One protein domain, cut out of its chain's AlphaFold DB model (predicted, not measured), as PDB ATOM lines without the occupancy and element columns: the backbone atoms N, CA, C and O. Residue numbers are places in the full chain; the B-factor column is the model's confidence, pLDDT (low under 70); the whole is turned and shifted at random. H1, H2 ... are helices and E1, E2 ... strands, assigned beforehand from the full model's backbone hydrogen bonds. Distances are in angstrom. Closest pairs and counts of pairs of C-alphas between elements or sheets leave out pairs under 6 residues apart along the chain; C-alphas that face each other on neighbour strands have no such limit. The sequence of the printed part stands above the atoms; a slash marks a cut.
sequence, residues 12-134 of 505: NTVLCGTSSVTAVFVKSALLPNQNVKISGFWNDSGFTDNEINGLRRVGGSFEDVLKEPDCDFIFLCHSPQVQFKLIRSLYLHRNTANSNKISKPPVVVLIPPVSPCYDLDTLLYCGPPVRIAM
ATOM      1  N   ASN A  12       2.276  27.160 -41.383       89.31
ATOM      2  CA  ASN A  12       0.917  27.663 -41.202       89.31
ATOM      3  C   ASN A  12      -0.113  26.541 -41.391       89.31
ATOM      4  O   ASN A  12      -0.110  25.856 -42.417       89.31
ATOM      5  N   THR A  13      -0.996  26.357 -40.412       91.50
ATOM      6  CA  THR A  13      -1.810  25.142 -40.317       91.50
ATOM      7  C   THR A  13      -3.260  25.417 -39.940       91.50
ATOM      8  O   THR A  13      -3.548  26.240 -39.070       91.50
ATOM      9  N   VAL A  14      -4.181  24.655 -40.529       92.81
ATOM     10  CA  VAL A  14      -5.596  24.621 -40.131       92.81
ATOM     11  C   VAL A  14      -5.910  23.321 -39.386       92.81
ATOM     12  O   VAL A  14      -5.555  22.231 -39.836       92.81
ATOM     13  N   LEU A  15      -6.600  23.435 -38.248       92.31
ATOM     14  CA  LEU A  15      -7.136  22.295 -37.499       92.31
ATOM     15  C   LEU A  15      -8.530  21.926 -38.019       92.31
ATOM     16  O   LEU A  15      -9.397  22.792 -38.130       92.31
ATOM     17  N   CYS A  16      -8.773  20.643 -38.282       92.19
ATOM     18  CA  CYS A  16     -10.075  20.135 -38.704       92.19
ATOM     19  C   CYS A  16     -10.622  19.113 -37.702       92.19
ATOM     20  O   CYS A  16     -10.151  17.974 -37.631       92.19
ATOM     21  N   GLY A  17     -11.650  19.530 -36.962       87.88
ATOM     22  CA  GLY A  17     -12.331  18.716 -35.962       87.88
ATOM     23  C   GLY A  17     -11.527  18.446 -34.699       87.88
ATOM     24  O   GLY A  17     -10.370  18.838 -34.574       87.88
ATOM     25  N   THR A  18     -12.161  17.743 -33.766       84.69
ATOM     26  CA  THR A  18     -11.543  17.194 -32.554       84.69
ATOM     27  C   THR A  18     -12.198  15.868 -32.184       84.69
ATOM     28  O   THR A  18     -13.294  15.530 -32.641       84.69
ATOM     29  N   SER A  19     -11.505  15.089 -31.363       80.25
ATOM     30  CA  SER A  19     -12.027  13.900 -30.698       80.25
ATOM     31  C   SER A  19     -11.345  13.751 -29.340       80.25
ATOM     32  O   SER A  19     -10.288  14.336 -29.108       80.25
ATOM     33  N   SER A  20     -11.903  12.927 -28.453       76.25
ATOM     34  CA  SER A  20     -11.289  12.655 -27.147       76.25
ATOM     35  C   SER A  20      -9.867  12.094 -27.256       76.25
ATOM     36  O   SER A  20      -9.046  12.373 -26.396       76.25
ATOM     37  N   VAL A  21      -9.553  11.345 -28.320       79.12
ATOM     38  CA  VAL A  21      -8.219  10.753 -28.531       79.12
ATOM     39  C   VAL A  21      -7.225  11.765 -29.103       79.12
ATOM     40  O   VAL A  21      -6.036  11.725 -28.801       79.12
ATOM     41  N   THR A  22      -7.705  12.708 -29.915       84.38
ATOM     42  CA  THR A  22      -6.863  13.746 -30.527       84.38
ATOM     43  C   THR A  22      -6.701  14.977 -29.631       84.38
ATOM     44  O   THR A  22      -5.904  15.853 -29.954       84.38
ATOM     45  N   ALA A  23      -7.374  15.031 -28.476       80.38
ATOM     46  CA  ALA A  23      -7.293  16.140 -27.524       80.38
ATOM     47  C   ALA A  23      -5.854  16.420 -27.056       80.38
ATOM     48  O   ALA A  23      -5.421  17.570 -27.057       80.38
ATOM     49  N   VAL A  24      -5.062  15.384 -26.747       80.44
ATOM     50  CA  VAL A  24      -3.643  15.543 -26.358       80.44
ATOM     51  C   VAL A  24      -2.833  16.226 -27.463       80.44
ATOM     52  O   VAL A  24      -1.995  17.090 -27.187       80.44
ATOM     53  N   PHE A  25      -3.093  15.868 -28.723       86.50
ATOM     54  CA  PHE A  25      -2.466  16.512 -29.872       86.50
ATOM     55  C   PHE A  25      -2.913  17.970 -30.008       86.50
ATOM     56  O   PHE A  25      -2.061  18.845 -30.123       86.50
ATOM     57  N   VAL A  26      -4.221  18.237 -29.948       84.94
ATOM     58  CA  VAL A  26      -4.787  19.590 -30.082       84.94
ATOM     59  C   VAL A  26      -4.234  20.511 -28.995       84.94
ATOM     60  O   VAL A  26      -3.672  21.554 -29.320       84.94
ATOM     61  N   LYS A  27      -4.270  20.087 -27.726       81.94
ATOM     62  CA  LYS A  27      -3.660  20.813 -26.602       81.94
ATOM     63  C   LYS A  27      -2.179  21.097 -26.844       81.94
ATOM     64  O   LYS A  27      -1.718  22.196 -26.566       81.94
ATOM     65  N   SER A  28      -1.435  20.129 -27.385       82.44
ATOM     66  CA  SER A  28      -0.019  20.321 -27.719       82.44
ATOM     67  C   SER A  28       0.159  21.353 -28.836       82.44
ATOM     68  O   SER A  28       0.983  22.249 -28.697       82.44
ATOM     69  N   ALA A  29      -0.621  21.265 -29.915       82.44
ATOM     70  CA  ALA A  29      -0.537  22.145 -31.084       82.44
ATOM     71  C   ALA A  29      -0.921  23.603 -30.805       82.44
ATOM     72  O   ALA A  29      -0.478  24.496 -31.522       82.44
ATOM     73  N   LEU A  30      -1.722  23.853 -29.769       82.06
ATOM     74  CA  LEU A  30      -2.145  25.196 -29.368       82.06
ATOM     75  C   LEU A  30      -1.163  25.898 -28.414       82.06
ATOM     76  O   LEU A  30      -1.400  27.045 -28.038       82.06
ATOM     77  N   LEU A  31      -0.058  25.255 -28.018       78.00
ATOM     78  CA  LEU A  31       0.927  25.872 -27.124       78.00
ATOM     79  C   LEU A  31       1.699  27.018 -27.818       78.00
ATOM     80  O   LEU A  31       2.165  26.849 -28.945       78.00
ATOM     81  N   PRO A  32       1.936  28.155 -27.133       58.34
ATOM     82  CA  PRO A  32       2.451  29.392 -27.740       58.34
ATOM     83  C   PRO A  32       3.910  29.355 -28.243       58.34
ATOM     84  O   PRO A  32       4.358  30.317 -28.857       58.34
ATOM     85  N   ASN A  33       4.649  28.258 -28.041       58.84
ATOM     86  CA  ASN A  33       6.079  28.137 -28.372       58.84
ATOM     87  C   ASN A  33       6.376  27.068 -29.435       58.84
ATOM     88  O   ASN A  33       7.429  26.427 -29.410       58.84
ATOM     89  N   GLN A  34       5.446  26.834 -30.358       64.81
ATOM     90  CA  GLN A  34       5.655  25.879 -31.440       64.81
ATOM     91  C   GLN A  34       6.047  26.571 -32.741       64.81
ATOM     92  O   GLN A  34       5.534  27.632 -33.081       64.81
ATOM     93  N   ASN A  35       6.903  25.919 -33.532       76.31
ATOM     94  CA  ASN A  35       7.233  26.352 -34.897       76.31
ATOM     95  C   ASN A  35       6.048  26.157 -35.879       76.31
ATOM     96  O   ASN A  35       6.229  26.103 -37.095       76.31
ATOM     97  N   VAL A  36       4.830  26.014 -35.356       83.88
ATOM     98  CA  VAL A  36       3.585  25.804 -36.086       83.88
ATOM     99  C   VAL A  36       2.611  26.884 -35.639       83.88
ATOM    100  O   VAL A  36       2.367  27.056 -34.448       83.88
ATOM    101  N   LYS A  37       2.046  27.611 -36.598       87.81
ATOM    102  CA  LYS A  37       0.998  28.599 -36.368       87.81
ATOM    103  C   LYS A  37      -0.337  27.990 -36.765       87.81
ATOM    104  O   LYS A  37      -0.551  27.690 -37.935       87.81
ATOM    105  N   ILE A  38      -1.254  27.866 -35.809       88.50
ATOM    106  CA  ILE A  38      -2.632  27.477 -36.109       88.50
ATOM    107  C   ILE A  38      -3.410  28.716 -36.577       88.50
ATOM    108  O   ILE A  38      -3.738  29.591 -35.776       88.50
ATOM    109  N   SER A  39      -3.682  28.826 -37.878       87.69
ATOM    110  CA  SER A  39      -4.369  29.980 -38.482       87.69
ATOM    111  C   SER A  39      -5.887  29.920 -38.393       87.69
ATOM    112  O   SER A  39      -6.553  30.945 -38.549       87.69
ATOM    113  N   GLY A  40      -6.452  28.736 -38.171       89.06
ATOM    114  CA  GLY A  40      -7.892  28.581 -38.078       89.06
ATOM    115  C   GLY A  40      -8.340  27.175 -37.725       89.06
ATOM    116  O   GLY A  40      -7.544  26.239 -37.632       89.06
ATOM    117  N   PHE A  41      -9.650  27.062 -37.542       90.56
ATOM    118  CA  PHE A  41     -10.337  25.828 -37.202       90.56
ATOM    119  C   PHE A  41     -11.536  25.603 -38.124       90.56
ATOM    120  O   PHE A  41     -12.316  26.525 -38.377       90.56
ATOM    121  N   TRP A  42     -11.703  24.372 -38.593       91.44
ATOM    122  CA  TRP A  42     -12.853  23.930 -39.373       91.44
ATOM    123  C   TRP A  42     -13.517  22.716 -38.717       91.44
ATOM    124  O   TRP A  42     -12.845  21.831 -38.190       91.44
ATOM    125  N   ASN A  43     -14.844  22.661 -38.757       86.12
ATOM    126  CA  ASN A  43     -15.623  21.511 -38.313       86.12
ATOM    127  C   ASN A  43     -16.954  21.494 -39.072       86.12
ATOM    128  O   ASN A  43     -17.627  22.526 -39.161       86.12
ATOM    129  N   ASP A  44     -17.324  20.320 -39.580       71.31
ATOM    130  CA  ASP A  44     -18.590  20.059 -40.277       71.31
ATOM    131  C   ASP A  44     -19.808  20.236 -39.345       71.31
ATOM    132  O   ASP A  44     -20.899  20.629 -39.745       71.31
ATOM    133  N   SER A  45     -19.598  20.020 -38.042       61.06
ATOM    134  CA  SER A  45     -20.601  20.226 -36.998       61.06
ATOM    135  C   SER A  45     -20.302  21.500 -36.201       61.06
ATOM    136  O   SER A  45     -19.149  21.801 -35.896       61.06
ATOM    137  N   GLY A  46     -21.335  22.274 -35.851       52.25
ATOM    138  CA  GLY A  46     -21.231  23.510 -35.060       52.25
ATOM    139  C   GLY A  46     -20.855  23.298 -33.588       52.25
ATOM    140  O   GLY A  46     -21.465  23.913 -32.720       52.25
ATOM    141  N   PHE A  47     -19.895  22.419 -33.304       52.59
ATOM    142  CA  PHE A  47     -19.392  22.158 -31.962       52.59
ATOM    143  C   PHE A  47     -18.641  23.375 -31.418       52.59
ATOM    144  O   PHE A  47     -17.721  23.894 -32.050       52.59
ATOM    145  N   THR A  48     -19.033  23.806 -30.224       52.25
ATOM    146  CA  THR A  48     -18.305  24.774 -29.406       52.25
ATOM    147  C   THR A  48     -17.354  24.001 -28.502       52.25
ATOM    148  O   THR A  48     -17.752  23.546 -27.431       52.25
ATOM    149  N   ASP A  49     -16.123  23.784 -28.960       57.25
ATOM    150  CA  ASP A  49     -15.071  23.233 -28.111       57.25
ATOM    151  C   ASP A  49     -14.362  24.394 -27.403       57.25
ATOM    152  O   ASP A  49     -13.806  25.278 -28.060       57.25
ATOM    153  N   ASN A  50     -14.419  24.426 -26.069       57.78
ATOM    154  CA  ASN A  50     -13.889  25.549 -25.292       57.78
ATOM    155  C   ASN A  50     -12.369  25.706 -25.448       57.78
ATOM    156  O   ASN A  50     -11.852  26.808 -25.285       57.78
ATOM    157  N   GLU A  51     -11.663  24.623 -25.786       58.47
ATOM    158  CA  GLU A  51     -10.208  24.603 -25.985       58.47
ATOM    159  C   GLU A  51      -9.765  25.354 -27.253       58.47
ATOM    160  O   GLU A  51      -8.621  25.787 -27.354       58.47
ATOM    161  N   ILE A  52     -10.678  25.553 -28.207       70.69
ATOM    162  CA  ILE A  52     -10.431  26.215 -29.500       70.69
ATOM    163  C   ILE A  52     -11.016  27.643 -29.495       70.69
ATOM    164  O   ILE A  52     -11.014  28.351 -30.509       70.69
ATOM    165  N   ASN A  53     -11.508  28.100 -28.337       60.75
ATOM    166  CA  ASN A  53     -12.004  29.458 -28.156       60.75
ATOM    167  C   ASN A  53     -10.879  30.460 -28.445       60.75
ATOM    168  O   ASN A  53      -9.909  30.566 -27.700       60.75
ATOM    169  N   GLY A  54     -11.019  31.203 -29.545       71.69
ATOM    170  CA  GLY A  54     -10.058  32.219 -29.983       71.69
ATOM    171  C   GLY A  54      -9.470  31.983 -31.375       71.69
ATOM    172  O   GLY A  54      -8.939  32.924 -31.962       71.69
ATOM    173  N   LEU A  55      -9.607  30.783 -31.952       82.50
ATOM    174  CA  LEU A  55      -9.207  30.547 -33.342       82.50
ATOM    175  C   LEU A  55     -10.266  31.034 -34.337       82.50
ATOM    176  O   LEU A  55     -11.474  30.933 -34.112       82.50
ATOM    177  N   ARG A  56      -9.804  31.528 -35.492       87.69
ATOM    178  CA  ARG A  56     -10.680  31.926 -36.601       87.69
ATOM    179  C   ARG A  56     -11.383  30.692 -37.167       87.69
ATOM    180  O   ARG A  56     -10.722  29.767 -37.640       87.69
ATOM    181  N   ARG A  57     -12.715  30.701 -37.199       85.94
ATOM    182  CA  ARG A  57     -13.489  29.646 -37.865       85.94
ATOM    183  C   ARG A  57     -13.388  29.790 -39.385       85.94
ATOM    184  O   ARG A  57     -13.708  30.848 -39.923       85.94
ATOM    185  N   VAL A  58     -12.966  28.729 -40.061       86.69
ATOM    186  CA  VAL A  58     -13.025  28.611 -41.523       86.69
ATOM    187  C   VAL A  58     -14.442  28.176 -41.899       86.69
ATOM    188  O   VAL A  58     -14.953  27.195 -41.357       86.69
ATOM    189  N   GLY A  59     -15.109  28.949 -42.756       82.25
ATOM    190  CA  GLY A  59     -16.459  28.648 -43.240       82.25
ATOM    191  C   GLY A  59     -16.446  27.805 -44.518       82.25
ATOM    192  O   GLY A  59     -15.405  27.659 -45.149       82.25
ATOM    193  N   GLY A  60     -17.615  27.301 -44.916       86.06
ATOM    194  CA  GLY A  60     -17.778  26.558 -46.171       86.06
ATOM    195  C   GLY A  60     -17.519  25.055 -46.053       86.06
ATOM    196  O   GLY A  60     -17.526  24.491 -44.952       86.06
ATOM    197  N   SER A  61     -17.349  24.406 -47.206       88.50
ATOM    198  CA  SER A  61     -17.096  22.964 -47.287       88.50
ATOM    199  C   SER A  61     -15.625  22.634 -47.019       88.50
ATOM    200  O   SER A  61     -14.775  23.520 -46.909       88.50
ATOM    201  N   PHE A  62     -15.289  21.346 -46.922       89.19
ATOM    202  CA  PHE A  62     -13.895  20.938 -46.737       89.19
ATOM    203  C   PHE A  62     -13.003  21.353 -47.924       89.19
ATOM    204  O   PHE A  62     -11.838  21.702 -47.747       89.19
ATOM    205  N   GLU A  63     -13.560  21.405 -49.134       86.81
ATOM    206  CA  GLU A  63     -12.876  21.903 -50.328       86.81
ATOM    207  C   GLU A  63     -12.522  23.393 -50.233       86.81
ATOM    208  O   GLU A  63     -11.580  23.834 -50.893       86.81
ATOM    209  N   ASP A  64     -13.248  24.173 -49.432       85.69
ATOM    210  CA  ASP A  64     -12.922  25.578 -49.188       85.69
ATOM    211  C   ASP A  64     -11.738  25.716 -48.224       85.69
ATOM    212  O   ASP A  64     -10.891  26.585 -48.426       85.69
ATOM    213  N   VAL A  65     -11.583  24.783 -47.276       88.81
ATOM    214  CA  VAL A  65     -10.394  24.700 -46.407       88.81
ATOM    215  C   VAL A  65      -9.121  24.471 -47.226       88.81
ATOM    216  O   VAL A  65      -8.082  25.057 -46.933       88.81
ATOM    217  N   LEU A  66      -9.192  23.668 -48.296       88.12
ATOM    218  CA  LEU A  66      -8.057  23.423 -49.198       88.12
ATOM    219  C   LEU A  66      -7.605  24.670 -49.976       88.12
ATOM    220  O   LEU A  66      -6.508  24.668 -50.537       88.12
ATOM    221  N   LYS A  67      -8.449  25.706 -50.051       86.75
ATOM    222  CA  LYS A  67      -8.178  26.966 -50.761       86.75
ATOM    223  C   LYS A  67      -7.713  28.082 -49.825       86.75
ATOM    224  O   LYS A  67      -7.515  29.202 -50.294       86.75
ATOM    225  N   GLU A  68      -7.567  27.806 -48.529       85.69
ATOM    226  CA  GLU A  68      -7.095  28.797 -47.566       85.69
ATOM    227  C   GLU A  68      -5.710  29.330 -47.968       85.69
ATOM    228  O   GLU A  68      -4.789  28.537 -48.200       85.69
ATOM    229  N   PRO A  69      -5.547  30.663 -48.090       81.75
ATOM    230  CA  PRO A  69      -4.294  31.252 -48.532       81.75
ATOM    231  C   PRO A  69      -3.179  30.956 -47.529       81.75
ATOM    232  O   PRO A  69      -3.392  30.964 -46.316       81.75
ATOM    233  N   ASP A  70      -1.982  30.713 -48.061       83.19
ATOM    234  CA  ASP A  70      -0.759  30.471 -47.290       83.19
ATOM    235  C   ASP A  70      -0.860  29.300 -46.293       83.19
ATOM    236  O   ASP A  70      -0.152  29.280 -45.291       83.19
ATOM    237  N   CYS A  71      -1.750  28.330 -46.528       89.00
ATOM    238  CA  CYS A  71      -1.870  27.119 -45.716       89.00
ATOM    239  C   CYS A  71      -0.839  26.067 -46.161       89.00
ATOM    240  O   CYS A  71      -0.845  25.637 -47.317       89.00
ATOM    241  N   ASP A  72       0.034  25.631 -45.250       89.44
ATOM    242  CA  ASP A  72       1.017  24.574 -45.510       89.44
ATOM    243  C   ASP A  72       0.453  23.190 -45.168       89.44
ATOM    244  O   ASP A  72       0.634  22.234 -45.929       89.44
ATOM    245  N   PHE A  73      -0.241  23.082 -44.029       92.75
ATOM    246  CA  PHE A  73      -0.766  21.820 -43.509       92.75
ATOM    247  C   PHE A  73      -2.231  21.923 -43.085       92.75
ATOM    248  O   PHE A  73      -2.696  22.942 -42.580       92.75
ATOM    249  N   ILE A  74      -2.949  20.813 -43.218       94.56
ATOM    250  CA  ILE A  74      -4.294  20.631 -42.671       94.56
ATOM    251  C   ILE A  74      -4.270  19.396 -41.781       94.56
ATOM    252  O   ILE A  74      -3.961  18.303 -42.249       94.56
ATOM    253  N   PHE A  75      -4.596  19.556 -40.502       94.81
ATOM    254  CA  PHE A  75      -4.631  18.454 -39.544       94.81
ATOM    255  C   PHE A  75      -6.050  17.903 -39.419       94.81
ATOM    256  O   PHE A  75      -6.945  18.597 -38.939       94.81
ATOM    257  N   LEU A  76      -6.261  16.647 -39.821       94.50
ATOM    258  CA  LEU A  76      -7.532  15.950 -39.638       94.50
ATOM    259  C   LEU A  76      -7.551  15.238 -38.281       94.50
ATOM    260  O   LEU A  76      -6.974  14.165 -38.129       94.50
ATOM    261  N   CYS A  77      -8.246  15.840 -37.316       92.12
ATOM    262  CA  CYS A  77      -8.328  15.397 -35.920       92.12
ATOM    263  C   CYS A  77      -9.686  14.764 -35.560       92.12
ATOM    264  O   CYS A  77      -9.952  14.495 -34.386       92.12
ATOM    265  N   HIS A  78     -10.561  14.557 -36.547       89.75
ATOM    266  CA  HIS A  78     -11.848  13.883 -36.375       89.75
ATOM    267  C   HIS A  78     -11.697  12.379 -36.082       89.75
ATOM    268  O   HIS A  78     -10.611  11.817 -36.205       89.75
ATOM    269  N   SER A  79     -12.808  11.704 -35.765       87.75
ATOM    270  CA  SER A  79     -12.829  10.238 -35.700       87.75
ATOM    271  C   SER A  79     -12.463   9.605 -37.055       87.75
ATOM    272  O   SER A  79     -12.732  10.202 -38.107       87.75
ATOM    273  N   PRO A  80     -11.909   8.379 -37.070       89.81
ATOM    274  CA  PRO A  80     -11.374   7.761 -38.288       89.81
ATOM    275  C   PRO A  80     -12.377   7.661 -39.443       89.81
ATOM    276  O   PRO A  80     -12.021   7.840 -40.606       89.81
ATOM    277  N   GLN A  81     -13.656   7.449 -39.132       88.38
ATOM    278  CA  GLN A  81     -14.716   7.399 -40.139       88.38
ATOM    279  C   GLN A  81     -14.973   8.737 -40.822       88.38
ATOM    280  O   GLN A  81     -15.269   8.778 -42.015       88.38
ATOM    281  N   VAL A  82     -14.909   9.831 -40.066       89.75
ATOM    282  CA  VAL A  82     -15.095  11.174 -40.616       89.75
ATOM    283  C   VAL A  82     -13.871  11.548 -41.443       89.75
ATOM    284  O   VAL A  82     -14.044  12.032 -42.557       89.75
ATOM    285  N   GLN A  83     -12.659  11.225 -40.970       91.88
ATOM    286  CA  GLN A  83     -11.439  11.376 -41.771       91.88
ATOM    287  C   GLN A  83     -11.582  10.661 -43.129       91.88
ATOM    288  O   GLN A  83     -11.409  11.287 -44.173       91.88
ATOM    289  N   PHE A  84     -12.009   9.392 -43.130       90.75
ATOM    290  CA  PHE A  84     -12.198   8.618 -44.360       90.75
ATOM    291  C   PHE A  84     -13.242   9.238 -45.295       90.75
ATOM    292  O   PHE A  84     -13.008   9.342 -46.498       90.75
ATOM    293  N   LYS A  85     -14.386   9.689 -44.760       90.50
ATOM    294  CA  LYS A  85     -15.435  10.351 -45.554       90.50
ATOM    295  C   LYS A  85     -14.914  11.600 -46.267       90.50
ATOM    296  O   LYS A  85     -15.212  11.766 -47.447       90.50
ATOM    297  N   LEU A  86     -14.132  12.429 -45.574       91.56
ATOM    298  CA  LEU A  86     -13.556  13.655 -46.133       91.56
ATOM    299  C   LEU A  86     -12.521  13.351 -47.222       91.56
ATOM    300  O   LEU A  86     -12.571  13.926 -48.303       91.56
ATOM    301  N   ILE A  87     -11.610  12.405 -46.993       91.56
ATOM    302  CA  ILE A  87     -10.624  12.033 -48.020       91.56
ATOM    303  C   ILE A  87     -11.308  11.404 -49.243       91.56
ATOM    304  O   ILE A  87     -10.973  11.719 -50.388       91.56
ATOM    305  N   ARG A  88     -12.317  10.555 -49.023       89.38
ATOM    306  CA  ARG A  88     -13.074   9.924 -50.106       89.38
ATOM    307  C   ARG A  88     -13.876  10.938 -50.922       89.38
ATOM    308  O   ARG A  88     -13.975  10.770 -52.139       89.38
ATOM    309  N   SER A  89     -14.439  11.981 -50.302       88.44
ATOM    310  CA  SER A  89     -15.159  13.026 -51.043       88.44
ATOM    311  C   SER A  89     -14.227  13.770 -51.997       88.44
ATOM    312  O   SER A  89     -14.605  13.966 -53.153       88.44
ATOM    313  N   LEU A  90     -12.995  14.075 -51.569       87.00
ATOM    314  CA  LEU A  90     -11.975  14.695 -52.420       87.00
ATOM    315  C   LEU A  90     -11.628  13.828 -53.636       87.00
ATOM    316  O   LEU A  90     -11.593  14.322 -54.764       87.00
ATOM    317  N   TYR A  91     -11.439  12.522 -53.427       84.88
ATOM    318  CA  TYR A  91     -11.158  11.577 -54.510       84.88
ATOM    319  C   TYR A  91     -12.287  11.514 -55.552       84.88
ATOM    320  O   TYR A  91     -12.035  11.612 -56.755       84.88
ATOM    321  N   LEU A  92     -13.545  11.435 -55.107       83.25
ATOM    322  CA  LEU A  92     -14.706  11.388 -56.003       83.25
ATOM    323  C   LEU A  92     -14.915  12.699 -56.783       83.25
ATOM    324  O   LEU A  92     -15.239  12.666 -57.972       83.25
ATOM    325  N   HIS A  93     -14.703  13.851 -56.140       76.06
ATOM    326  CA  HIS A  93     -14.831  15.160 -56.792       76.06
ATOM    327  C   HIS A  93     -13.733  15.398 -57.832       76.06
ATOM    328  O   HIS A  93     -13.993  15.978 -58.885       76.06
ATOM    329  N   ARG A  94     -12.510  14.910 -57.598       71.19
ATOM    330  CA  ARG A  94     -11.433  15.021 -58.589       71.19
ATOM    331  C   ARG A  94     -11.726  14.218 -59.856       71.19
ATOM    332  O   ARG A  94     -11.488  14.714 -60.950       71.19
ATOM    333  N   ASN A  95     -12.267  13.010 -59.713       61.47
ATOM    334  CA  ASN A  95     -12.601  12.159 -60.858       61.47
ATOM    335  C   ASN A  95     -13.755  12.715 -61.712       61.47
ATOM    336  O   ASN A  95     -13.957  12.262 -62.835       61.47
ATOM    337  N   THR A  96     -14.508  13.691 -61.197       59.09
ATOM    338  CA  THR A  96     -15.672  14.287 -61.873       59.09
ATOM    339  C   THR A  96     -15.435  15.722 -62.352       59.09
ATOM    340  O   THR A  96     -16.124  16.172 -63.267       59.09
ATOM    341  N   ALA A  97     -14.454  16.441 -61.797       58.56
ATOM    342  CA  ALA A  97     -14.181  17.836 -62.129       58.56
ATOM    343  C   ALA A  97     -12.923  18.010 -63.004       58.56
ATOM    344  O   ALA A  97     -11.817  17.642 -62.610       58.56
ATOM    345  N   ASN A  98     -13.065  18.704 -64.141       49.19
ATOM    346  CA  ASN A  98     -11.949  19.342 -64.856       49.19
ATOM    347  C   ASN A  98     -11.452  20.542 -64.024       49.19
ATOM    348  O   ASN A  98     -11.809  21.686 -64.302       49.19
ATOM    349  N   SER A  99     -10.720  20.301 -62.934       54.22
ATOM    350  CA  SER A  99     -10.394  21.358 -61.972       54.22
ATOM    351  C   SER A  99      -9.080  22.082 -62.283       54.22
ATOM    352  O   SER A  99      -8.047  21.491 -62.609       54.22
ATOM    353  N   ASN A 100      -9.147  23.411 -62.158       49.59
ATOM    354  CA  ASN A 100      -8.013  24.326 -62.170       49.59
ATOM    355  C   ASN A 100      -6.963  23.866 -61.152       49.59
ATOM    356  O   ASN A 100      -7.252  23.738 -59.963       49.59
ATOM    357  N   LYS A 101      -5.735  23.623 -61.621       56.47
ATOM    358  CA  LYS A 101      -4.617  23.219 -60.765       56.47
ATOM    359  C   LYS A 101      -4.306  24.335 -59.765       56.47
ATOM    360  O   LYS A 101      -3.809  25.388 -60.155       56.47
ATOM    361  N   ILE A 102      -4.552  24.084 -58.480       60.25
ATOM    362  CA  ILE A 102      -3.918  24.844 -57.399       60.25
ATOM    363  C   ILE A 102      -2.407  24.630 -57.557       60.25
ATOM    364  O   ILE A 102      -1.953  23.489 -57.641       60.25
ATOM    365  N   SER A 103      -1.630  25.710 -57.656       60.12
ATOM    366  CA  SER A 103      -0.191  25.631 -57.944       60.12
ATOM    367  C   SER A 103       0.607  24.947 -56.828       60.12
ATOM    368  O   SER A 103       1.620  24.311 -57.114       60.12
ATOM    369  N   LYS A 104       0.134  25.033 -55.575       75.00
ATOM    370  CA  LYS A 104       0.704  24.354 -54.403       75.00
ATOM    371  C   LYS A 104      -0.396  24.038 -53.370       75.00
ATOM    372  O   LYS A 104      -0.727  24.912 -52.576       75.00
ATOM    373  N   PRO A 105      -1.015  22.843 -53.398       82.81
ATOM    374  CA  PRO A 105      -2.026  22.472 -52.409       82.81
ATOM    375  C   PRO A 105      -1.398  22.212 -51.022       82.81
ATOM    376  O   PRO A 105      -0.262  21.724 -50.969       82.81
ATOM    377  N   PRO A 106      -2.124  22.479 -49.917       89.62
ATOM    378  CA  PRO A 106      -1.679  22.133 -48.567       89.62
ATOM    379  C   PRO A 106      -1.544  20.615 -48.394       89.62
ATOM    380  O   PRO A 106      -2.249  19.833 -49.042       89.62
ATOM    381  N   VAL A 107      -0.663  20.188 -47.488       91.25
ATOM    382  CA  VAL A 107      -0.534  18.775 -47.118       91.25
ATOM    383  C   VAL A 107      -1.595  18.412 -46.088       91.25
ATOM    384  O   VAL A 107      -1.642  18.978 -44.998       91.25
ATOM    385  N   VAL A 108      -2.424  17.422 -46.410       93.94
ATOM    386  CA  VAL A 108      -3.426  16.894 -45.482       93.94
ATOM    387  C   VAL A 108      -2.778  15.813 -44.621       93.94
ATOM    388  O   VAL A 108      -2.286  14.806 -45.131       93.94
ATOM    389  N   VAL A 109      -2.772  16.021 -43.309       94.75
ATOM    390  CA  VAL A 109      -2.186  15.109 -42.326       94.75
ATOM    391  C   VAL A 109      -3.296  14.443 -41.523       94.75
ATOM    392  O   VAL A 109      -4.041  15.106 -40.803       94.75
ATOM    393  N   LEU A 110      -3.383  13.118 -41.624       94.31
ATOM    394  CA  LEU A 110      -4.249  12.297 -40.784       94.31
ATOM    395  C   LEU A 110      -3.604  12.143 -39.408       94.31
ATOM    396  O   LEU A 110      -2.491  11.618 -39.296       94.31
ATOM    397  N   ILE A 111      -4.295  12.609 -38.369       93.38
ATOM    398  CA  ILE A 111      -3.859  12.443 -36.984       93.38
ATOM    399  C   ILE A 111      -4.456  11.133 -36.451       93.38
ATOM    400  O   ILE A 111      -5.676  10.957 -36.531       93.38
ATOM    401  N   PRO A 112      -3.631  10.207 -35.920       89.94
ATOM    402  CA  PRO A 112      -4.113   8.965 -35.336       89.94
ATOM    403  C   PRO A 112      -5.195   9.178 -34.265       89.94
ATOM    404  O   PRO A 112      -5.127  10.158 -33.517       89.94
ATOM    405  N   PRO A 113      -6.164   8.253 -34.148       88.38
ATOM    406  CA  PRO A 113      -6.236   6.966 -34.844       88.38
ATOM    407  C   PRO A 113      -6.605   7.101 -36.324       88.38
ATOM    408  O   PRO A 113      -7.344   7.999 -36.715       88.38
ATOM    409  N   VAL A 114      -6.086   6.190 -37.147       86.44
ATOM    410  CA  VAL A 114      -6.381   6.124 -38.584       86.44
ATOM    411  C   VAL A 114      -6.925   4.738 -38.891       86.44
ATOM    412  O   VAL A 114      -6.336   3.728 -38.520       86.44
ATOM    413  N   SER A 115      -8.083   4.695 -39.543       82.31
ATOM    414  CA  SER A 115      -8.754   3.442 -39.870       82.31
ATOM    415  C   SER A 115      -8.018   2.702 -40.995       82.31
ATOM    416  O   SER A 115      -7.567   3.357 -41.936       82.31
ATOM    417  N   PRO A 116      -7.954   1.358 -40.979       80.50
ATOM    418  CA  PRO A 116      -7.347   0.560 -42.047       80.50
ATOM    419  C   PRO A 116      -8.255   0.446 -43.292       80.50
ATOM    420  O   PRO A 116      -8.417  -0.635 -43.850       80.50
ATOM    421  N   CYS A 117      -8.910   1.535 -43.706       83.94
ATOM    422  CA  CYS A 117      -9.882   1.546 -44.807       83.94
ATOM    423  C   CYS A 117      -9.453   2.382 -46.022       83.94
ATOM    424  O   CYS A 117     -10.244   2.555 -46.949       83.94
ATOM    425  N   TYR A 118      -8.223   2.895 -46.039       85.50
ATOM    426  CA  TYR A 118      -7.723   3.705 -47.145       85.50
ATOM    427  C   TYR A 118      -7.071   2.815 -48.201       85.50
ATOM    428  O   TYR A 118      -6.082   2.145 -47.927       85.50
ATOM    429  N   ASP A 119      -7.589   2.799 -49.425       85.25
ATOM    430  CA  ASP A 119      -6.846   2.208 -50.539       85.25
ATOM    431  C   ASP A 119      -5.747   3.162 -51.048       85.25
ATOM    432  O   ASP A 119      -5.745   4.368 -50.763       85.25
ATOM    433  N   LEU A 120      -4.763   2.602 -51.763       84.25
ATOM    434  CA  LEU A 120      -3.601   3.355 -52.243       84.25
ATOM    435  C   LEU A 120      -4.027   4.478 -53.195       84.25
ATOM    436  O   LEU A 120      -3.514   5.595 -53.108       84.25
ATOM    437  N   ASP A 121      -4.991   4.191 -54.065       85.75
ATOM    438  CA  ASP A 121      -5.473   5.123 -55.080       85.75
ATOM    439  C   ASP A 121      -6.147   6.342 -54.447       85.75
ATOM    440  O   ASP A 121      -5.880   7.479 -54.834       85.75
ATOM    441  N   THR A 122      -6.960   6.128 -53.415       85.75
ATOM    442  CA  THR A 122      -7.620   7.187 -52.654       85.75
ATOM    443  C   THR A 122      -6.588   8.126 -52.034       85.75
ATOM    444  O   THR A 122      -6.773   9.339 -52.086       85.75
ATOM    445  N   LEU A 123      -5.480   7.606 -51.494       86.69
ATOM    446  CA  LEU A 123      -4.432   8.432 -50.880       86.69
ATOM    447  C   LEU A 123      -3.532   9.143 -51.901       86.69
ATOM    448  O   LEU A 123      -3.078  10.259 -51.641       86.69
ATOM    449  N   LEU A 124      -3.245   8.514 -53.044       85.94
ATOM    450  CA  LEU A 124      -2.377   9.086 -54.080       85.94
ATOM    451  C   LEU A 124      -3.106  10.087 -54.980       85.94
ATOM    452  O   LEU A 124      -2.518  11.076 -55.425       85.94
ATOM    453  N   TYR A 125      -4.384   9.842 -55.259       83.69
ATOM    454  CA  TYR A 125      -5.108  10.541 -56.312       83.69
ATOM    455  C   TYR A 125      -6.227  11.449 -55.804       83.69
ATOM    456  O   TYR A 125      -6.867  12.093 -56.627       83.69
ATOM    457  N   CYS A 126      -6.426  11.647 -54.497       81.94
ATOM    458  CA  CYS A 126      -7.463  12.562 -53.991       81.94
ATOM    459  C   CYS A 126      -7.256  14.053 -54.317       81.94
ATOM    460  O   CYS A 126      -8.188  14.837 -54.165       81.94
ATOM    461  N   GLY A 127      -6.074  14.471 -54.779       82.94
ATOM    462  CA  GLY A 127      -5.789  15.869 -55.135       82.94
ATOM    463  C   GLY A 127      -4.643  16.437 -54.307       82.94
ATOM    464  O   GLY A 127      -3.520  16.477 -54.815       82.94
ATOM    465  N   PRO A 128      -4.900  16.864 -53.057       86.44
ATOM    466  CA  PRO A 128      -3.845  17.272 -52.143       86.44
ATOM    467  C   PRO A 128      -3.001  16.063 -51.707       86.44
ATOM    468  O   PRO A 128      -3.517  14.945 -51.643       86.44
ATOM    469  N   PRO A 129      -1.712  16.261 -51.382       88.88
ATOM    470  CA  PRO A 129      -0.892  15.201 -50.816       88.88
ATOM    471  C   PRO A 129      -1.403  14.825 -49.419       88.88
ATOM    472  O   PRO A 129      -1.432  15.666 -48.519       88.88
ATOM    473  N   VAL A 130      -1.771  13.555 -49.237       91.06
ATOM    474  CA  VAL A 130      -2.187  12.999 -47.940       91.06
ATOM    475  C   VAL A 130      -1.026  12.254 -47.288       91.06
ATOM    476  O   VAL A 130      -0.238  11.567 -47.952       91.06
ATOM    477  N   ARG A 131      -0.893  12.420 -45.973       91.88
ATOM    478  CA  ARG A 131       0.134  11.799 -45.134       91.88
ATOM    479  C   ARG A 131      -0.443  11.420 -43.769       91.88
ATOM    480  O   ARG A 131      -1.399  12.037 -43.317       91.88
ATOM    481  N   ILE A 132       0.145  10.428 -43.101       93.06
ATOM    482  CA  ILE A 132      -0.281   9.996 -41.759       93.06
ATOM    483  C   ILE A 132       0.784  10.391 -40.738       93.06
ATOM    484  O   ILE A 132       1.967  10.121 -40.954       93.06
ATOM    485  N   ALA A 133       0.387  11.014 -39.627       93.50
ATOM    486  CA  ALA A 133       1.309  11.363 -38.549       93.50
ATOM    487  C   ALA A 133       1.797  10.126 -37.782       93.50
ATOM    488  O   ALA A 133       0.999   9.309 -37.331       93.50
ATOM    489  N   MET A 134       3.118  10.028 -37.592       92.75
ATOM    490  CA  MET A 134       3.776   8.959 -36.832       92.75
ATOM    491  C   MET A 134       4.524   9.551 -35.623       92.75
ATOM    492  O   MET A 134       5.752   9.682 -35.647       92.75
TER     493      MET A 134
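This is residues 12 to 134 of the 505 residues of an uncharacterized protein of Fasciola hepatica (UniProt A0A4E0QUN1). This is a strongly twisted wall of five parallel strands, with the long helix H3 along E3 and E4; its residues 80 to 87 meet the sheet and the rest reaches past it. The short helices H1, H2 and H4 only graze the sheet, H4 also packs on H3, and a long unnamed stretch, residues 43 to 61, leads from E2 to H2. The 123 printed residues, with four named helices and five named strands, run E1 H1 E2 H2 E3 H3 E4 H4 E5; the sheet order is E2 E1 E3 E4 E5. The class is mixed, helices and strands, with under half of the residues in named elements. The whole is compact, radius of gyration of the C-alphas 14.0 A, and spans 39 by 31 by 28 A.

Start at E1, residues 12 to 16, an inner strand. H1, residues 23 to 29, only grazes the sheet with residues 26 to 29, and leads to edge strand E2, residues 36 to 42, parallel to E1 at 34 degrees; look for N 13 and O 37, 2.8 A apart. E1, H1, E2 are a strand-helix-strand unit, two parallel neighbours with a helix between, and its crossover is right-handed. H2, residues 62 to 65, only grazes the sheet and leads to E3, residues 73 to 76, parallel to E1 at 17 degrees, with N 16 and O 75 at 2.8 A. E2, H2, E3 are a split unit, E1 between its strands, also right-handed. H3, residues 80 to 96, is on the sheet at a height over the sheet of 11.3 A, in two layers, a helix on one face of a sheet; its closest C-alphas to E3 are Gln 83 and Leu 76, 6.4 A. H2 and H3 are close but not clearly touching, closest C-alphas Phe 62 and Leu 86, 7.3 A. E4, residues 107 to 110, is parallel to E3 at 24 degrees, with N 109 and O 74 at 2.8 A. H4, residues 120 to 125, only grazes the sheet; it touches residues 87 to 91 of H3, closest C-alphas Thr 122 and Tyr 91, 5.9 A, at a steep tilt of 52 degrees, the same way. Edge strand E5, residues 130 to 133, is parallel to E4 at 47 degrees, with N 110 and O 131 at 2.8 A. E3, H3, E4 and E4, H4, E5 are right-handed units too. In H1, H3 and H4 every O i to N i+4 pair is within hydrogen-bond range; H2 is too short for one.

Find C-alpha 12 at (0.917, 27.663, -41.202), where E1 begins. E2 is 16.9 A long. H3 runs 24.8 A from C-alpha 80 at (-11.374, 7.761, -38.288). E5 ends at C-alpha 133, (1.309, 11.363, -38.549).

The C-alphas farthest apart, Asn 33 and Thr 96, are 42.3 A apart. The printed part has no cut; the link E2 to H2 is long. Confidence is under 70 at residues 32 to 34, 45 to 51, 53 and 95 to 103.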